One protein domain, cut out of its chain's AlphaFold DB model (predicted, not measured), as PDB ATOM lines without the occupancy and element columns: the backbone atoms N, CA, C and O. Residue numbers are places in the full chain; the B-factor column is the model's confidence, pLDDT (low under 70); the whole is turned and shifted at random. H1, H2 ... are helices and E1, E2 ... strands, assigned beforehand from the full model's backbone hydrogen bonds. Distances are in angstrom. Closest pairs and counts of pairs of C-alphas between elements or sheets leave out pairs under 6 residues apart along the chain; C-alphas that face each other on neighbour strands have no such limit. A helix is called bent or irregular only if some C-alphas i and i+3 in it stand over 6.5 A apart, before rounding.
ATOM      1  N   ASN A 107     228.363 207.395 258.222       88.94
ATOM      2  CA  ASN A 107     229.271 206.380 258.796       88.94
ATOM      3  C   ASN A 107     229.469 205.126 257.921       88.94
ATOM      4  O   ASN A 107     230.411 204.360 258.114       88.94
ATOM      5  N   GLN A 108     228.562 204.880 256.976       88.75
ATOM      6  CA  GLN A 108     228.613 203.720 256.088       88.75
ATOM      7  C   GLN A 108     229.681 203.860 254.990       88.75
ATOM      8  O   GLN A 108     230.105 202.848 254.429       88.75
ATOM      9  N   LEU A 109     230.133 205.083 254.686       91.00
ATOM     10  CA  LEU A 109     231.096 205.335 253.618       91.00
ATOM     11  C   LEU A 109     232.490 204.798 253.964       91.00
ATOM     12  O   LEU A 109     232.980 204.950 255.083       91.00
ATOM     13  N   LYS A 110     233.170 204.230 252.962       92.50
ATOM     14  CA  LYS A 110     234.538 203.702 253.112       92.50
ATOM     15  C   LYS A 110     235.529 204.778 253.568       92.50
ATOM     16  O   LYS A 110     236.340 204.505 254.444       92.50
ATOM     17  N   ILE A 111     235.410 205.995 253.031       93.25
ATOM     18  CA  ILE A 111     236.266 207.136 253.391       93.25
ATOM     19  C   ILE A 111     236.126 207.508 254.874       93.25
ATOM     20  O   ILE A 111     237.110 207.833 255.523       93.25
ATOM     21  N   VAL A 112     234.914 207.386 255.433       93.38
ATOM     22  CA  VAL A 112     234.647 207.695 256.842       93.38
ATOM     23  C   VAL A 112     235.255 206.625 257.734       93.38
ATOM     24  O   VAL A 112     235.912 206.951 258.714       93.38
ATOM     25  N   LYS A 113     235.105 205.347 257.370       93.25
ATOM     26  CA  LYS A 113     235.746 204.244 258.098       93.25
ATOM     27  C   LYS A 113     237.271 204.369 258.099       93.25
ATOM     28  O   LYS A 113     237.886 204.153 259.134       93.25
ATOM     29  N   ALA A 114     237.862 204.750 256.967       92.25
ATOM     30  CA  ALA A 114     239.297 204.991 256.865       92.25
ATOM     31  C   ALA A 114     239.744 206.187 257.724       92.25
ATOM     32  O   ALA A 114     240.728 206.079 258.447       92.25
ATOM     33  N   ALA A 115     238.994 207.293 257.701       92.50
ATOM     34  CA  ALA A 115     239.279 208.463 258.529       92.50
ATOM     35  C   ALA A 115     239.185 208.148 260.032       92.50
ATOM     36  O   ALA A 115     240.038 208.584 260.797       92.50
ATOM     37  N   LEU A 116     238.194 207.354 260.450       92.25
ATOM     38  CA  LEU A 116     238.068 206.890 261.835       92.25
ATOM     39  C   LEU A 116     239.219 205.954 262.226       92.25
ATOM     40  O   LEU A 116     239.845 206.178 263.250       92.25
ATOM     41  N   ALA A 117     239.576 204.986 261.378       91.00
ATOM     42  CA  ALA A 117     240.717 204.107 261.640       91.00
ATOM     43  C   ALA A 117     242.042 204.885 261.755       91.00
ATOM     44  O   ALA A 117     242.881 204.560 262.589       91.00
ATOM     45  N   SER A 118     242.223 205.940 260.950       89.25
ATOM     46  CA  SER A 118     243.368 206.849 261.075       89.25
ATOM     47  C   SER A 118     243.333 207.670 262.364       89.25
ATOM     48  O   SER A 118     244.390 208.051 262.857       89.25
ATOM     49  N   ALA A 119     242.145 207.980 262.880       90.50
ATOM     50  CA  ALA A 119     241.959 208.720 264.122       90.50
ATOM     51  C   ALA A 119     242.239 207.853 265.364       90.50
ATOM     52  O   ALA A 119     242.737 208.371 266.365       90.50
ATOM     53  N   ASP A 120     241.978 206.548 265.262       89.38
ATOM     54  CA  ASP A 120     242.214 205.544 266.308       89.38
ATOM     55  C   ASP A 120     243.682 205.070 266.384       89.38
ATOM     56  O   ASP A 120     244.051 204.334 267.302       89.38
ATOM     57  N   ALA A 121     244.539 205.473 265.439       90.19
ATOM     58  CA  ALA A 121     245.955 205.113 265.451       90.19
ATOM     59  C   ALA A 121     246.686 205.720 266.675       90.19
ATOM     60  O   ALA A 121     246.441 206.883 267.015       90.19
ATOM     61  N   PRO A 122     247.614 204.988 267.330       84.19
ATOM     62  CA  PRO A 122     248.308 205.466 268.535       84.19
ATOM     63  C   PRO A 122     249.063 206.793 268.362       84.19
ATOM     64  O   PRO A 122     249.206 207.555 269.316       84.19
ATOM     65  N   ASP A 123     249.545 207.063 267.153       88.12
ATOM     66  CA  ASP A 123     250.337 208.224 266.750       88.12
ATOM     67  C   ASP A 123     249.554 209.198 265.852       88.12
ATOM     68  O   ASP A 123     250.145 210.041 265.173       88.12
ATOM     69  N   ALA A 124     248.218 209.109 265.855       89.19
ATOM     70  CA  ALA A 124     247.364 209.981 265.061       89.19
ATOM     71  C   ALA A 124     247.657 211.471 265.353       89.19
ATOM     72  O   ALA A 124     247.633 211.887 266.520       89.19
ATOM     73  N   PRO A 125     247.889 212.307 264.319       91.50
ATOM     74  CA  PRO A 125     248.301 213.700 264.477       91.50
ATOM     75  C   PRO A 125     247.102 214.603 264.796       91.50
ATOM     76  O   PRO A 125     246.689 215.452 264.004       91.50
ATOM     77  N   TRP A 126     246.502 214.388 265.962       92.94
ATOM     78  CA  TRP A 126     245.399 215.195 266.467       92.94
ATOM     79  C   TRP A 126     245.810 216.656 266.668       92.94
ATOM     80  O   TRP A 126     246.935 216.953 267.073       92.94
ATOM     81  N   SER A 127     244.861 217.569 266.456       92.06
ATOM     82  CA  SER A 127     245.023 218.968 266.835       92.06
ATOM     83  C   SER A 127     245.258 219.123 268.339       92.06
ATOM     84  O   SER A 127     244.894 218.264 269.153       92.06
ATOM     85  N   GLU A 128     245.757 220.295 268.728       89.19
ATOM     86  CA  GLU A 128     245.687 220.724 270.120       89.19
ATOM     87  C   GLU A 128     244.234 220.729 270.620       89.19
ATOM     88  O   GLU A 128     243.276 220.914 269.859       89.19
ATOM     89  N   LYS A 129     244.071 220.496 271.925       88.69
ATOM     90  CA  LYS A 129     242.764 220.467 272.580       88.69
ATOM     91  C   LYS A 129     242.259 221.890 272.790       88.69
ATOM     92  O   LYS A 129     242.902 222.682 273.473       88.69
ATOM     93  N   VAL A 130     241.063 222.182 272.292       85.38
ATOM     94  CA  VAL A 130     240.406 223.485 272.433       85.38
ATOM     95  C   VAL A 130     239.161 223.343 273.294       85.38
ATOM     96  O   VAL A 130     238.359 222.430 273.102       85.38
ATOM     97  N   SER A 131     238.991 224.241 274.263       82.06
ATOM     98  CA  SER A 131     237.822 224.247 275.144       82.06
ATOM     99  C   SER A 131     236.910 225.420 274.825       82.06
ATOM    100  O   SER A 131     237.336 226.571 274.878       82.06
ATOM    101  N   PHE A 132     235.638 225.129 274.553       76.25
ATOM    102  CA  PHE A 132     234.610 226.152 274.388       76.25
ATOM    103  C   PHE A 132     233.820 226.284 275.688       76.25
ATOM    104  O   PHE A 132     233.254 225.317 276.208       76.25
ATOM    105  N   VAL A 133     233.781 227.499 276.230       68.19
ATOM    106  CA  VAL A 133     233.082 227.814 277.479       68.19
ATOM    107  C   VAL A 133     231.651 228.243 277.146       68.19
ATOM    108  O   VAL A 133     231.311 229.412 277.274       68.19
ATOM    109  N   SER A 134     230.806 227.328 276.660       58.00
ATOM    110  CA  SER A 134     229.427 227.690 276.274       58.00
ATOM    111  C   SER A 134     228.360 227.462 277.355       58.00
ATOM    112  O   SER A 134     227.246 227.937 277.181       58.00
ATOM    113  N   SER A 135     228.658 226.799 278.484       50.47
ATOM    114  CA  SER A 135     227.936 226.914 279.781       50.47
ATOM    115  C   SER A 135     228.308 225.788 280.758       50.47
ATOM    116  O   SER A 135     228.402 224.635 280.358       50.47
ATOM    117  N   LYS A 136     228.493 226.139 282.047       54.19
ATOM    118  CA  LYS A 136     228.644 225.342 283.303       54.19
ATOM    119  C   LYS A 136     229.566 224.099 283.349       54.19
ATOM    120  O   LYS A 136     229.994 223.737 284.441       54.19
ATOM    121  N   LYS A 137     229.920 223.472 282.229       57.78
ATOM    122  CA  LYS A 137     230.925 222.417 282.059       57.78
ATOM    123  C   LYS A 137     231.551 222.630 280.681       57.78
ATOM    124  O   LYS A 137     230.922 222.315 279.677       57.78
ATOM    125  N   GLY A 138     232.739 223.234 280.630       63.31
ATOM    126  CA  GLY A 138     233.437 223.467 279.363       63.31
ATOM    127  C   GLY A 138     233.581 222.162 278.579       63.31
ATOM    128  O   GLY A 138     233.966 221.140 279.147       63.31
ATOM    129  N   ALA A 139     233.224 222.187 277.296       75.75
ATOM    130  CA  ALA A 139     233.417 221.051 276.410       75.75
ATOM    131  C   ALA A 139     234.760 221.223 275.700       75.75
ATOM    132  O   ALA A 139     234.998 222.236 275.038       75.75
ATOM    133  N   THR A 140     235.638 220.241 275.874       84.00
ATOM    134  CA  THR A 140     236.942 220.192 275.214       84.00
ATOM    135  C   THR A 140     236.852 219.305 273.984       84.00
ATOM    136  O   THR A 140     236.328 218.189 274.057       84.00
ATOM    137  N   TYR A 141     237.378 219.807 272.874       89.12
ATOM    138  CA  TYR A 141     237.396 219.143 271.584       89.12
ATOM    139  C   TYR A 141     238.823 219.046 271.057       89.12
ATOM    140  O   TYR A 141     239.667 219.890 271.358       89.12
ATOM    141  N   ARG A 142     239.066 218.034 270.236       91.38
ATOM    142  CA  ARG A 142     240.203 217.954 269.315       91.38
ATOM    143  C   ARG A 142     239.694 217.458 267.970       91.38
ATOM    144  O   ARG A 142     238.626 216.845 267.907       91.38
ATOM    145  N   TRP A 143     240.431 217.718 266.903       93.56
ATOM    146  CA  TRP A 143     240.059 217.245 265.578       93.56
ATOM    147  C   TRP A 143     241.254 216.702 264.806       93.56
ATOM    148  O   TRP A 143     242.399 217.085 265.042       93.56
ATOM    149  N   LEU A 144     240.968 215.804 263.872       94.00
ATOM    150  CA  LEU A 144     241.918 215.270 262.910       94.00
ATOM    151  C   LEU A 144     241.352 215.511 261.513       94.00
ATOM    152  O   LEU A 144     240.207 215.155 261.233       94.00
ATOM    153  N   ALA A 145     242.149 216.129 260.645       94.06
ATOM    154  CA  ALA A 145     241.782 216.341 259.254       94.06
ATOM    155  C   ALA A 145     242.480 215.307 258.369       94.06
ATOM    156  O   ALA A 145     243.689 215.120 258.469       94.06
ATOM    157  N   THR A 146     241.720 214.670 257.485       92.75
ATOM    158  CA  THR A 146     242.233 213.735 256.480       92.75
ATOM    159  C   THR A 146     241.718 214.133 255.105       92.75
ATOM    160  O   THR A 146     240.607 214.651 254.965       92.75
ATOM    161  N   GLU A 147     242.542 213.927 254.086       94.12
ATOM    162  CA  GLU A 147     242.139 214.109 252.695       94.12
ATOM    163  C   GLU A 147     241.650 212.778 252.133       94.12
ATOM    164  O   GLU A 147     242.189 211.713 252.432       94.12
ATOM    165  N   SER A 148     240.588 212.831 251.339       93.06
ATOM    166  CA  SER A 148     239.997 211.654 250.713       93.06
ATOM    167  C   SER A 148     239.370 212.026 249.380       93.06
ATOM    168  O   SER A 148     239.040 213.186 249.144       93.06
ATOM    169  N   GLU A 149     239.170 211.039 248.517       93.94
ATOM    170  CA  GLU A 149     238.418 211.217 247.281       93.94
ATOM    171  C   GLU A 149     237.090 210.464 247.371       93.94
ATOM    172  O   GLU A 149     237.036 209.306 247.798       93.94
ATOM    173  N   HIS A 150     236.002 211.120 246.973       93.00
ATOM    174  CA  HIS A 150     234.682 210.507 246.908       93.00
ATOM    175  C   HIS A 150     233.890 211.076 245.736       93.00
ATOM    176  O   HIS A 150     233.812 212.290 245.572       93.00
ATOM    177  N   GLU A 151     233.299 210.195 244.924       90.38
ATOM    178  CA  GLU A 151     232.488 210.578 243.756       90.38
ATOM    179  C   GLU A 151     233.223 211.522 242.773       90.38
ATOM    180  O   GLU A 151     232.587 212.326 242.094       90.38
ATOM    181  N   GLY A 152     234.561 211.436 242.691       90.94
ATOM    182  CA  GLY A 152     235.402 212.296 241.842       90.94
ATOM    183  C   GLY A 152     235.718 213.680 242.429       90.94
ATOM    184  O   GLY A 152     236.229 214.550 241.722       90.94
ATOM    185  N   HIS A 153     235.417 213.897 243.711       92.62
ATOM    186  CA  HIS A 153     235.711 215.133 244.434       92.62
ATOM    187  C   HIS A 153     236.746 214.894 245.529       92.62
ATOM    188  O   HIS A 153     236.627 213.949 246.311       92.62
ATOM    189  N   SER A 154     237.738 215.781 245.610       93.81
ATOM    190  CA  SER A 154     238.676 215.837 246.731       93.81
ATOM    191  C   SER A 154     237.976 216.461 247.935       93.81
ATOM    192  O   SER A 154     237.556 217.616 247.892       93.81
ATOM    193  N   LEU A 155     237.831 215.685 249.004       94.44
ATOM    194  CA  LEU A 155     237.132 216.064 250.222       94.44
ATOM    195  C   LEU A 155     238.090 216.110 251.407       94.44
ATOM    196  O   LEU A 155     238.924 215.219 251.593       94.44
ATOM    197  N   ARG A 156     237.888 217.107 252.269       95.06
ATOM    198  CA  ARG A 156     238.527 217.183 253.581       95.06
ATOM    199  C   ARG A 156     237.580 216.637 254.641       95.06
ATOM    200  O   ARG A 156     236.569 217.258 254.959       95.06
ATOM    201  N   LEU A 157     237.914 215.482 255.198       94.56
ATOM    202  CA  LEU A 157     237.179 214.880 256.301       94.56
ATOM    203  C   LEU A 157     237.758 215.376 257.622       94.56
ATOM    204  O   LEU A 157     238.960 215.272 257.852       94.56
ATOM    205  N   ILE A 158     236.896 215.895 258.492       94.31
ATOM    206  CA  ILE A 158     237.269 216.352 259.832       94.31
ATOM    207  C   ILE A 158     236.616 215.415 260.844       94.31
ATOM    208  O   ILE A 158     235.397 215.420 261.018       94.31
ATOM    209  N   VAL A 159     237.432 214.601 261.510       93.25
ATOM    210  CA  VAL A 159     237.000 213.795 262.652       93.25
ATOM    211  C   VAL A 159     237.093 214.676 263.888       93.25
ATOM    212  O   VAL A 159     238.161 215.200 264.186       93.25
ATOM    213  N   VAL A 160     235.981 214.861 264.595       91.12
ATOM    214  CA  VAL A 160     235.923 215.670 265.818       91.12
ATOM    215  C   VAL A 160     235.676 214.756 267.006       91.12
ATOM    216  O   VAL A 160     234.674 214.040 267.050       91.12
ATOM    217  N   GLU A 161     236.561 214.823 267.992       88.19
ATOM    218  CA  GLU A 161     236.397 214.137 269.264       88.19
ATOM    219  C   GLU A 161     236.034 215.149 270.353       88.19
ATOM    220  O   GLU A 161     236.640 216.216 270.464       88.19
ATOM    221  N   SER A 162     235.031 214.809 271.165       83.88
ATOM    222  CA  SER A 162     234.643 215.577 272.346       83.88
ATOM    223  C   SER A 162     234.919 214.763 273.602       83.88
ATOM    224  O   SER A 162     234.287 213.734 273.836       83.88
ATOM    225  N   ILE A 163     235.783 215.288 274.467       71.56
ATOM    226  CA  ILE A 163     236.195 214.633 275.719       71.56
ATOM    227  C   ILE A 163     235.007 214.488 276.692       71.56
ATOM    228  O   ILE A 163     234.954 213.579 277.519       71.56
ATOM    229  N   ALA A 164     234.010 215.372 276.591       63.56
ATOM    230  CA  ALA A 164     232.798 215.305 277.406       63.56
ATOM    231  C   ALA A 164     231.826 214.197 276.953       63.56
ATOM    232  O   ALA A 164     231.084 213.660 277.779       63.56
ATOM    233  N   LEU A 165     231.808 213.872 275.655       57.19
ATOM    234  CA  LEU A 165     230.989 212.794 275.093       57.19
ATOM    235  C   LEU A 165     231.662 211.430 275.229       57.19
ATOM    236  O   LEU A 165     230.953 210.434 275.342       57.19
ATOM    237  N   ASP A 166     232.992 211.392 275.271       54.41
ATOM    238  CA  ASP A 166     233.752 210.147 275.383       54.41
ATOM    239  C   ASP A 166     233.386 209.374 276.658       54.41
ATOM    240  O   ASP A 166     232.978 208.220 276.594       54.41
ATOM    241  N   LYS A 167     233.284 210.078 277.794       52.22
ATOM    242  CA  LYS A 167     232.790 209.505 279.063       52.22
ATOM    243  C   LYS A 167     231.365 208.938 278.980       52.22
ATOM    244  O   LYS A 167     231.005 208.047 279.739       52.22
ATOM    245  N   LYS A 168     230.511 209.474 278.096       51.84
ATOM    246  CA  LYS A 168     229.146 208.950 277.890       51.84
ATOM    247  C   LYS A 168     229.139 207.727 276.976       51.84
ATOM    248  O   LYS A 168     228.336 206.822 277.200       51.84
ATOM    249  N   LYS A 169     230.003 207.703 275.956       49.66
ATOM    250  CA  LYS A 169     230.181 206.543 275.077       49.66
ATOM    251  C   LYS A 169     230.816 205.375 275.820       49.66
ATOM    252  O   LYS A 169     230.296 204.275 275.690       49.66
ATOM    253  N   GLU A 170     231.831 205.619 276.650       45.47
ATOM    254  CA  GLU A 170     232.390 204.609 277.559       45.47
ATOM    255  C   GLU A 170     231.278 203.972 278.392       45.47
ATOM    256  O   GLU A 170     231.084 202.770 278.303       45.47
ATOM    257  N   ASN A 171     230.441 204.768 279.067       49.16
ATOM    258  CA  ASN A 171     229.322 204.238 279.855       49.16
ATOM    259  C   ASN A 171     228.286 203.446 279.034       49.16
ATOM    260  O   ASN A 171     227.609 202.588 279.589       49.16
ATOM    261  N   THR A 172     228.132 203.738 277.739       46.44
ATOM    262  CA  THR A 172     227.207 202.995 276.864       46.44
ATOM    263  C   THR A 172     227.818 201.657 276.444       46.44
ATOM    264  O   THR A 172     227.148 200.635 276.529       46.44
ATOM    265  N   LEU A 173     229.107 201.651 276.085       45.66
ATOM    266  CA  LEU A 173     229.862 200.445 275.731       45.66
ATOM    267  C   LEU A 173     230.064 199.509 276.931       45.66
ATOM    268  O   LEU A 173     230.088 198.295 276.758       45.66
ATOM    269  N   THR A 174     230.198 200.040 278.150       49.75
ATOM    270  CA  THR A 174     230.243 199.211 279.365       49.75
ATOM    271  C   THR A 174     228.905 198.512 279.598       49.75
ATOM    272  O   THR A 174     228.896 197.340 279.947       49.75
ATOM    273  N   ARG A 175     227.786 199.191 279.312       50.09
ATOM    274  CA  ARG A 175     226.439 198.623 279.454       50.09
ATOM    275  C   ARG A 175     226.164 197.501 278.454       50.09
ATOM    276  O   ARG A 175     225.598 196.487 278.823       50.09
ATOM    277  N   GLU A 176     226.627 197.655 277.213       52.16
ATOM    278  CA  GLU A 176     226.528 196.600 276.192       52.16
ATOM    279  C   GLU A 176     227.376 195.362 276.537       52.16
ATOM    280  O   GLU A 176     226.982 194.252 276.202       52.16
ATOM    281  N   ARG A 177     228.508 195.521 277.244       44.34
ATOM    282  CA  ARG A 177     229.315 194.383 277.728       44.34
ATOM    283  C   ARG A 177     228.727 193.690 278.956       44.34
ATOM    284  O   ARG A 177     228.946 192.497 279.119       44.34
ATOM    285  N   GLU A 178     228.026 194.421 279.818       50.38
ATOM    286  CA  GLU A 178     227.311 193.835 280.962       50.38
ATOM    287  C   GLU A 178     226.114 192.994 280.485       50.38
ATOM    288  O   GLU A 178     225.922 191.886 280.975       50.38
ATOM    289  N   ASP A 179     225.399 193.447 279.450       53.41
ATOM    290  CA  ASP A 179     224.274 192.709 278.857       53.41
ATOM    291  C   ASP A 179     224.710 191.424 278.100       53.41
ATOM    292  O   ASP A 179     223.904 190.512 277.931       53.41
ATOM    293  N   GLU A 180     225.973 191.316 277.657       52.28
ATOM    294  CA  GLU A 180     226.518 190.124 276.969       52.28
ATOM    295  C   GLU A 180     227.103 189.076 277.944       52.28
ATOM    296  O   GLU A 180     227.264 187.914 277.576       52.28
ATOM    297  N   PHE A 181     227.399 189.456 279.194       48.03
ATOM    298  CA  PHE A 181     227.923 188.550 280.231       48.03
ATOM    299  C   PHE A 181     226.839 187.910 281.118       48.03
ATOM    300  O   PHE A 181     227.132 186.924 281.794       48.03
ATOM    301  N   ASP A 182     225.610 188.435 281.092       46.56
ATOM    302  CA  ASP A 182     224.439 187.923 281.831       46.56
ATOM    303  C   ASP A 182     223.466 187.096 280.946       46.56
ATOM    304  O   ASP A 182     222.310 186.873 281.322       46.56
ATOM    305  N   GLY A 183     223.921 186.625 279.774       40.84
ATOM    306  CA  GLY A 183     223.161 185.799 278.815       40.84
ATOM    307  C   GLY A 183     223.599 184.340 278.732       40.84
ATOM    308  O   GLY A 183     224.818 184.093 278.607       40.84
TER     309      GLY A 183
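AT A GLANCE: This is residues 107 to 183 of the 183 residues of an uncharacterized protein of Paenibacillus sp. FSL H8-0259 (UniProt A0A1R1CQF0). A long, twisted hairpin of two strands, E2 and E3, makes the body; H1 packs on it, and the short strand E1 sits beside E2 at the end of the hairpin away from its turn. From that same end H2 turns off E3 as a long arm, and residues 166 to 183 stick out free, making a V with the hairpin. The printed part has 77 residues with two named helices and three named strands, along the chain H1, E1, E2, E3, H2; the sheet's order is E1, E2, E3, antiparallel throughout, and the class is mixed, helices and strands. The whole is loose, with a radius of gyration of the C-alphas of 15.9 A and spans of 47 by 38 by 23 A.

IN THESE COORDINATES: H1 is residues 110 to 119, 14.2 A from first to last C-alpha, beginning at C-alpha 110 (234.538, 203.702, 253.112). E1 is residues 130 to 132. E2 is residues 139 to 150, 31.4 A long, and bends by 64 degrees at residue 147. E3 is residues 153 to 162, 27.9 A long, beginning at C-alpha 153 (235.711, 215.133, 244.434). H2 is residues 163 to 181, 27.7 A long, ending at C-alpha 181 (227.923, 188.550, 280.231). H2 is neither bent nor irregular, but only just: C-alphas 164 and 167 are 6.0 A apart.

HOW THE PARTS SIT: E1, E2 and E3 form a meander, each strand the antiparallel neighbour of the one before. The sheet is only just strongly twisted, its C-alphas lying up to 4.3 A off the best plane. The pairing is staggered: E2 pairs with E1 over residues 139 to 141 and with E3 over residues 141 to 150. In the hairpin of E1 and E2, N 130 and O 141 are 2.8 A apart, within hydrogen-bond range. In the hairpin of E2 and E3, N 146 and O 157 are within that range at 2.8 A, and so are N 150 and O 153 at 3.0 A. E1 and E3 are edge strands, apart from each other. H1 is on the sheet at a height over the sheet of 7.8 A. It runs slantwise to the strands, at 44 degrees to E3 on the local plane. The closest C-alphas of H1 and E2 are those of Ala 115 and Thr 146, 6.4 A apart; of H1 and E3, those of Leu 116 and Val 159, 7.0 A. H2 only grazes the sheet, with its residues 163 to 165; the closest C-alphas of H2 and E2 are those of Ile 163 and Thr 140, 5.6 A apart. H1 and H2 are apart. Every O i to N i+4 pair of H1 is within hydrogen-bond range, and 13 of 15 in H2.

THE WHOLE: The two C-alphas farthest apart, those of Gly 152 and Asp 182, are 48.1 A apart. Without residues 166 to 183, which stand free, the body spans 43 by 24 by 19 A. The printed part has no cut and ends at the chain's last residue, 183. The links from E2 to E3 and from E3 to H2 are tight, those from H1 to E1 and from E1 to E2 are short, and no link is long. The mean pLDDT of the printed part is 77.2; residues 133 to 138 and 164 to 183 are under 70, and H2 has a mean of 52.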